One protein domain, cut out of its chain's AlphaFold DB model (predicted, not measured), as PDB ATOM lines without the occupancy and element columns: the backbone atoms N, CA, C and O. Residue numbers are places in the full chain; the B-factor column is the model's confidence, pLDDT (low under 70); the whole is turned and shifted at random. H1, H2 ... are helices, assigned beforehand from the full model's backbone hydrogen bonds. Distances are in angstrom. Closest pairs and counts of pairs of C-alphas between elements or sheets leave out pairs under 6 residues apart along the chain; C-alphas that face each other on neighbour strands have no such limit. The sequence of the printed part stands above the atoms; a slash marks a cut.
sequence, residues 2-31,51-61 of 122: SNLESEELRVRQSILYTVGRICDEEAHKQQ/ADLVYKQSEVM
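This is residues 2 to 31 and 51 to 61 of the 122 residues of the protein "Apoptosis-inducing TAF9-like domain 1 family protein" of Phytophthora palmivora var. palmivora (UniProt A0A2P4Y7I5). One long, nearly straight helix, H1, makes the whole length of the model, and a short helix, H2, sticks out sideways from the middle of it with residues 56 to 61. The two make a lopsided T, with both ends of H1 free. The printed part has 41 residues, with two named helices, H1 then H2, and no named strand; the class is all helix. It is loose, with a radius of gyration of the C-alphas of 12.8 A, and spans 44 by 20 by 10 A.

H1 is residues 3 to 31, 42.9 A long from C-alpha 3 at (-5.722, -30.156, -14.514) to C-alpha 31 at (11.076, 8.320, -5.772). H2 is residues 51 to 61, 15.1 A long, and ends with C-alpha 61 at (-6.514, -16.428, 5.232).

H1 touches H2 with residues 12 to 19 alone. The closest C-alphas are those of Leu 16 and Ala 51, 5.0 A apart. Their lines stand at a steep tilt of 69 degrees, only just short of about perpendicular, and they run opposite ways. In H1 and H2 every O i to N i+4 pair is within hydrogen-bond range.

The C-alphas of Ser 2 and Gln 31 are the two farthest apart, 44.1 A. Residues 32 to 50 are not printed, and C-alphas 31 and 51 are 23.1 A apart across this cut. Residues 2 to 7 and 21 to 31 stand free. The mean pLDDT of the printed part is 92.5; residues 30 to 31 are under 70.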
ATOM      1  N   SER A   2      -1.483 -32.608 -14.502       83.94
ATOM      2  CA  SER A   2      -2.884 -32.725 -14.092       83.94
ATOM      3  C   SER A   2      -3.604 -31.377 -14.256       83.94
ATOM      4  O   SER A   2      -2.974 -30.319 -14.233       83.94
ATOM      5  N   ASN A   3      -4.931 -31.391 -14.417       86.94
ATOM      6  CA  ASN A   3      -5.722 -30.156 -14.514       86.94
ATOM      7  C   ASN A   3      -5.534 -29.256 -13.275       86.94
ATOM      8  O   ASN A   3      -5.496 -28.036 -13.382       86.94
ATOM      9  N   LEU A   4      -5.354 -29.870 -12.101       82.88
ATOM     10  CA  LEU A   4      -5.145 -29.162 -10.841       82.88
ATOM     11  C   LEU A   4      -3.800 -28.419 -10.811       82.88
ATOM     12  O   LEU A   4      -3.762 -27.249 -10.446       82.88
ATOM     13  N   GLU A   5      -2.723 -29.066 -11.261       86.31
ATOM     14  CA  GLU A   5      -1.401 -28.433 -11.385       86.31
ATOM     15  C   GLU A   5      -1.429 -27.252 -12.366       86.31
ATOM     16  O   GLU A   5      -0.802 -26.224 -12.125       86.31
ATOM     17  N   SER A   6      -2.186 -27.372 -13.463       90.81
ATOM     18  CA  SER A   6      -2.342 -26.286 -14.438       90.81
ATOM     19  C   SER A   6      -3.039 -25.061 -13.836       90.81
ATOM     20  O   SER A   6      -2.636 -23.927 -14.099       90.81
ATOM     21  N   GLU A   7      -4.072 -25.266 -13.021       93.25
ATOM     22  CA  GLU A   7      -4.793 -24.164 -12.379       93.25
ATOM     23  C   GLU A   7      -3.987 -23.525 -11.244       93.25
ATOM     24  O   GLU A   7      -3.962 -22.299 -11.121       93.25
ATOM     25  N   GLU A   8      -3.241 -24.318 -10.474       94.31
ATOM     26  CA  GLU A   8      -2.308 -23.788  -9.478       94.31
ATOM     27  C   GLU A   8      -1.247 -22.885 -10.124       94.31
ATOM     28  O   GLU A   8      -1.019 -21.762  -9.662       94.31
ATOM     29  N   LEU A   9      -0.634 -23.339 -11.222       95.44
ATOM     30  CA  LEU A   9       0.345 -22.547 -11.968       95.44
ATOM     31  C   LEU A   9      -0.254 -21.228 -12.463       95.44
ATOM     32  O   LEU A   9       0.381 -20.180 -12.331       95.44
ATOM     33  N   ARG A  10      -1.492 -21.256 -12.972       96.38
ATOM     34  CA  ARG A  10      -2.204 -20.057 -13.435       96.38
ATOM     35  C   ARG A  10      -2.399 -19.038 -12.310       96.38
ATOM     36  O   ARG A  10      -2.169 -17.846 -12.519       96.38
ATOM     37  N   VAL A  11      -2.794 -19.489 -11.118       96.69
ATOM     38  CA  VAL A  11      -2.973 -18.617  -9.944       96.69
ATOM     39  C   VAL A  11      -1.639 -18.031  -9.482       96.69
ATOM     40  O   VAL A  11      -1.544 -16.831  -9.232       96.69
ATOM     41  N   ARG A  12      -0.578 -18.837  -9.412       97.12
ATOM     42  CA  ARG A  12       0.752 -18.342  -9.021       97.12
ATOM     43  C   ARG A  12       1.285 -17.295 -10.003       97.12
ATOM     44  O   ARG A  12       1.831 -16.280  -9.576       97.12
ATOM     45  N   GLN A  13       1.077 -17.492 -11.306       97.25
ATOM     46  CA  GLN A  13       1.465 -16.525 -12.336       97.25
ATOM     47  C   GLN A  13       0.696 -15.200 -12.222       97.25
ATOM     48  O   GLN A  13       1.301 -14.134 -12.347       97.25
ATOM     49  N   SER A  14      -0.614 -15.241 -11.957       98.06
ATOM     50  CA  SER A  14      -1.416 -14.019 -11.800       98.06
ATOM     51  C   SER A  14      -1.037 -13.232 -10.541       98.06
ATOM     52  O   SER A  14      -0.974 -11.997 -10.578       98.06
ATOM     53  N   ILE A  15      -0.706 -13.933  -9.451       98.06
ATOM     54  CA  ILE A  15      -0.162 -13.325  -8.232       98.06
ATOM     55  C   ILE A  15       1.189 -12.678  -8.522       98.06
ATOM     56  O   ILE A  15       1.354 -11.502  -8.213       98.06
ATOM     57  N   LEU A  16       2.127 -13.394  -9.153       97.75
ATOM     58  CA  LEU A  16       3.449 -12.858  -9.487       97.75
ATOM     59  C   LEU A  16       3.350 -11.575 -10.319       97.75
ATOM     60  O   LEU A  16       4.004 -10.583 -10.000       97.75
ATOM     61  N   TYR A  17       2.491 -11.569 -11.342       97.56
ATOM     62  CA  TYR A  17       2.240 -10.383 -12.159       97.56
ATOM     63  C   TYR A  17       1.722  -9.203 -11.324       97.56
ATOM     64  O   TYR A  17       2.218  -8.081 -11.443       97.56
ATOM     65  N   THR A  18       0.742  -9.451 -10.453       98.19
ATOM     66  CA  THR A  18       0.127  -8.404  -9.623       98.19
ATOM     67  C   THR A  18       1.103  -7.867  -8.574       98.19
ATOM     68  O   THR A  18       1.186  -6.658  -8.379       98.19
ATOM     69  N   VAL A  19       1.881  -8.746  -7.935       97.19
ATOM     70  CA  VAL A  19       2.936  -8.368  -6.986       97.19
ATOM     71  C   VAL A  19       3.987  -7.505  -7.671       97.19
ATOM     72  O   VAL A  19       4.316  -6.445  -7.149       97.19
ATOM     73  N   GLY A  20       4.458  -7.906  -8.857       95.19
ATOM     74  CA  GLY A  20       5.415  -7.114  -9.632       95.19
ATOM     75  C   GLY A  20       4.904  -5.702  -9.900       95.19
ATOM     76  O   GLY A  20       5.578  -4.733  -9.565       95.19
ATOM     77  N   ARG A  21       3.657  -5.583 -10.376       95.56
ATOM     78  CA  ARG A  21       3.010  -4.284 -10.603       95.56
ATOM     79  C   ARG A  21       2.932  -3.412  -9.352       95.56
ATOM     80  O   ARG A  21       3.280  -2.239  -9.419       95.56
ATOM     81  N   ILE A  22       2.485  -3.968  -8.224       95.31
ATOM     82  CA  ILE A  22       2.398  -3.219  -6.961       95.31
ATOM     83  C   ILE A  22       3.792  -2.748  -6.542       95.31
ATOM     84  O   ILE A  22       3.966  -1.595  -6.163       95.31
ATOM     85  N   CYS A  23       4.803  -3.610  -6.631       92.75
ATOM     86  CA  CYS A  23       6.160  -3.239  -6.255       92.75
ATOM     87  C   CYS A  23       6.754  -2.144  -7.150       92.75
ATOM     88  O   CYS A  23       7.435  -1.261  -6.627       92.75
ATOM     89  N   ASP A  24       6.473  -2.163  -8.454       90.38
ATOM     90  CA  ASP A  24       6.881  -1.101  -9.378       90.38
ATOM     91  C   ASP A  24       6.179   0.227  -9.037       90.38
ATOM     92  O   ASP A  24       6.832   1.266  -8.909       90.38
ATOM     93  N   GLU A  25       4.862   0.203  -8.799       90.69
ATOM     94  CA  GLU A  25       4.083   1.380  -8.387       90.69
ATOM     95  C   GLU A  25       4.618   1.993  -7.078       90.69
ATOM     96  O   GLU A  25       4.794   3.210  -6.976       90.69
ATOM     97  N   GLU A  26       4.936   1.160  -6.084       88.19
ATOM     98  CA  GLU A  26       5.502   1.608  -4.807       88.19
ATOM     99  C   GLU A  26       6.936   2.142  -4.944       88.19
ATOM    100  O   GLU A  26       7.306   3.099  -4.255       88.19
ATOM    101  N   ALA A  27       7.743   1.579  -5.850       84.50
ATOM    102  CA  ALA A  27       9.077   2.095  -6.150       84.50
ATOM    103  C   ALA A  27       9.011   3.506  -6.761       84.50
ATOM    104  O   ALA A  27       9.803   4.376  -6.386       84.50
ATOM    105  N   HIS A  28       8.040   3.761  -7.643       80.81
ATOM    106  CA  HIS A  28       7.835   5.074  -8.257       80.81
ATOM    107  C   HIS A  28       7.302   6.128  -7.273       80.81
ATOM    108  O   HIS A  28       7.800   7.256  -7.265       80.81
ATOM    109  N   LYS A  29       6.346   5.780  -6.397       81.25
ATOM    110  CA  LYS A  29       5.830   6.707  -5.365       81.25
ATOM    111  C   LYS A  29       6.939   7.196  -4.433       81.25
ATOM    112  O   LYS A  29       7.065   8.392  -4.184       81.25
ATOM    113  N   GLN A  30       7.803   6.283  -3.987       69.50
ATOM    114  CA  GLN A  30       8.905   6.612  -3.079       69.50
ATOM    115  C   GLN A  30       9.960   7.524  -3.720       69.50
ATOM    116  O   GLN A  30      10.538   8.357  -3.020       69.50
ATOM    117  N   GLN A  31      10.198   7.404  -5.032       65.62
ATOM    118  CA  GLN A  31      11.076   8.320  -5.772       65.62
ATOM    119  C   GLN A  31      10.503   9.740  -5.841       65.62
ATOM    120  O   GLN A  31      11.259  10.707  -5.771       65.62
ATOM    121  N   ALA A  51       5.684 -13.135  -4.098       98.00
ATOM    122  CA  ALA A  51       4.561 -13.815  -4.737       98.00
ATOM    123  C   ALA A  51       4.219 -15.141  -4.036       98.00
ATOM    124  O   ALA A  51       3.050 -15.387  -3.731       98.00
ATOM    125  N   ASP A  52       5.229 -15.948  -3.699       97.81
ATOM    126  CA  ASP A  52       5.046 -17.190  -2.944       97.81
ATOM    127  C   ASP A  52       4.490 -16.925  -1.538       97.81
ATOM    128  O   ASP A  52       3.580 -17.624  -1.083       97.81
ATOM    129  N   LEU A  53       4.975 -15.875  -0.864       98.31
ATOM    130  CA  LEU A  53       4.449 -15.447   0.432       98.31
ATOM    131  C   LEU A  53       2.965 -15.072   0.340       98.31
ATOM    132  O   LEU A  53       2.176 -15.508   1.175       98.31
ATOM    133  N   VAL A  54       2.566 -14.292  -0.670       98.31
ATOM    134  CA  VAL A  54       1.162 -13.900  -0.884       98.31
ATOM    135  C   VAL A  54       0.288 -15.118  -1.186       98.31
ATOM    136  O   VAL A  54      -0.815 -15.230  -0.641       98.31
ATOM    137  N   TYR A  55       0.775 -16.056  -2.000       97.81
ATOM    138  CA  TYR A  55       0.069 -17.306  -2.276       97.81
ATOM    139  C   TYR A  55      -0.166 -18.108  -0.986       97.81
ATOM    140  O   TYR A  55      -1.305 -18.454  -0.673       97.81
ATOM    141  N   LYS A  56       0.875 -18.307  -0.165       97.94
ATOM    142  CA  LYS A  56       0.757 -19.000   1.129       97.94
ATOM    143  C   LYS A  56      -0.113 -18.264   2.138       97.94
ATOM    144  O   LYS A  56      -0.921 -18.888   2.825       97.94
ATOM    145  N   GLN A  57      -0.026 -16.939   2.191       97.25
ATOM    146  CA  GLN A  57      -0.891 -16.136   3.050       97.25
ATOM    147  C   GLN A  57      -2.368 -16.262   2.649       97.25
ATOM    148  O   GLN A  57      -3.242 -16.221   3.515       97.25
ATOM    149  N   SER A  58      -2.655 -16.459   1.360       96.94
ATOM    150  CA  SER A  58      -4.018 -16.664   0.863       96.94
ATOM    151  C   SER A  58      -4.619 -17.983   1.364       96.94
ATOM    152  O   SER A  58      -5.784 -17.998   1.758       96.94
ATOM    153  N   GLU A  59      -3.831 -19.064   1.437       96.44
ATOM    154  CA  GLU A  59      -4.262 -20.352   2.016       96.44
ATOM    155  C   GLU A  59      -4.602 -20.216   3.511       96.44
ATOM    156  O   GLU A  59      -5.652 -20.681   3.976       96.44
ATOM    157  N   VAL A  60      -3.738 -19.524   4.263       96.69
ATOM    158  CA  VAL A  60      -3.953 -19.245   5.692       96.69
ATOM    159  C   VAL A  60      -5.224 -18.421   5.884       96.69
ATOM    160  O   VAL A  60      -6.100 -18.802   6.662       96.69
ATOM    161  N   MET A  61      -5.365 -17.327   5.134       97.25
ATOM    162  CA  MET A  61      -6.514 -16.428   5.232       97.25
ATOM    163  C   MET A  61      -7.826 -17.130   4.861       97.25
ATOM    164  O   MET A  61      -8.823 -16.948   5.555       97.25
TER     165      MET A  61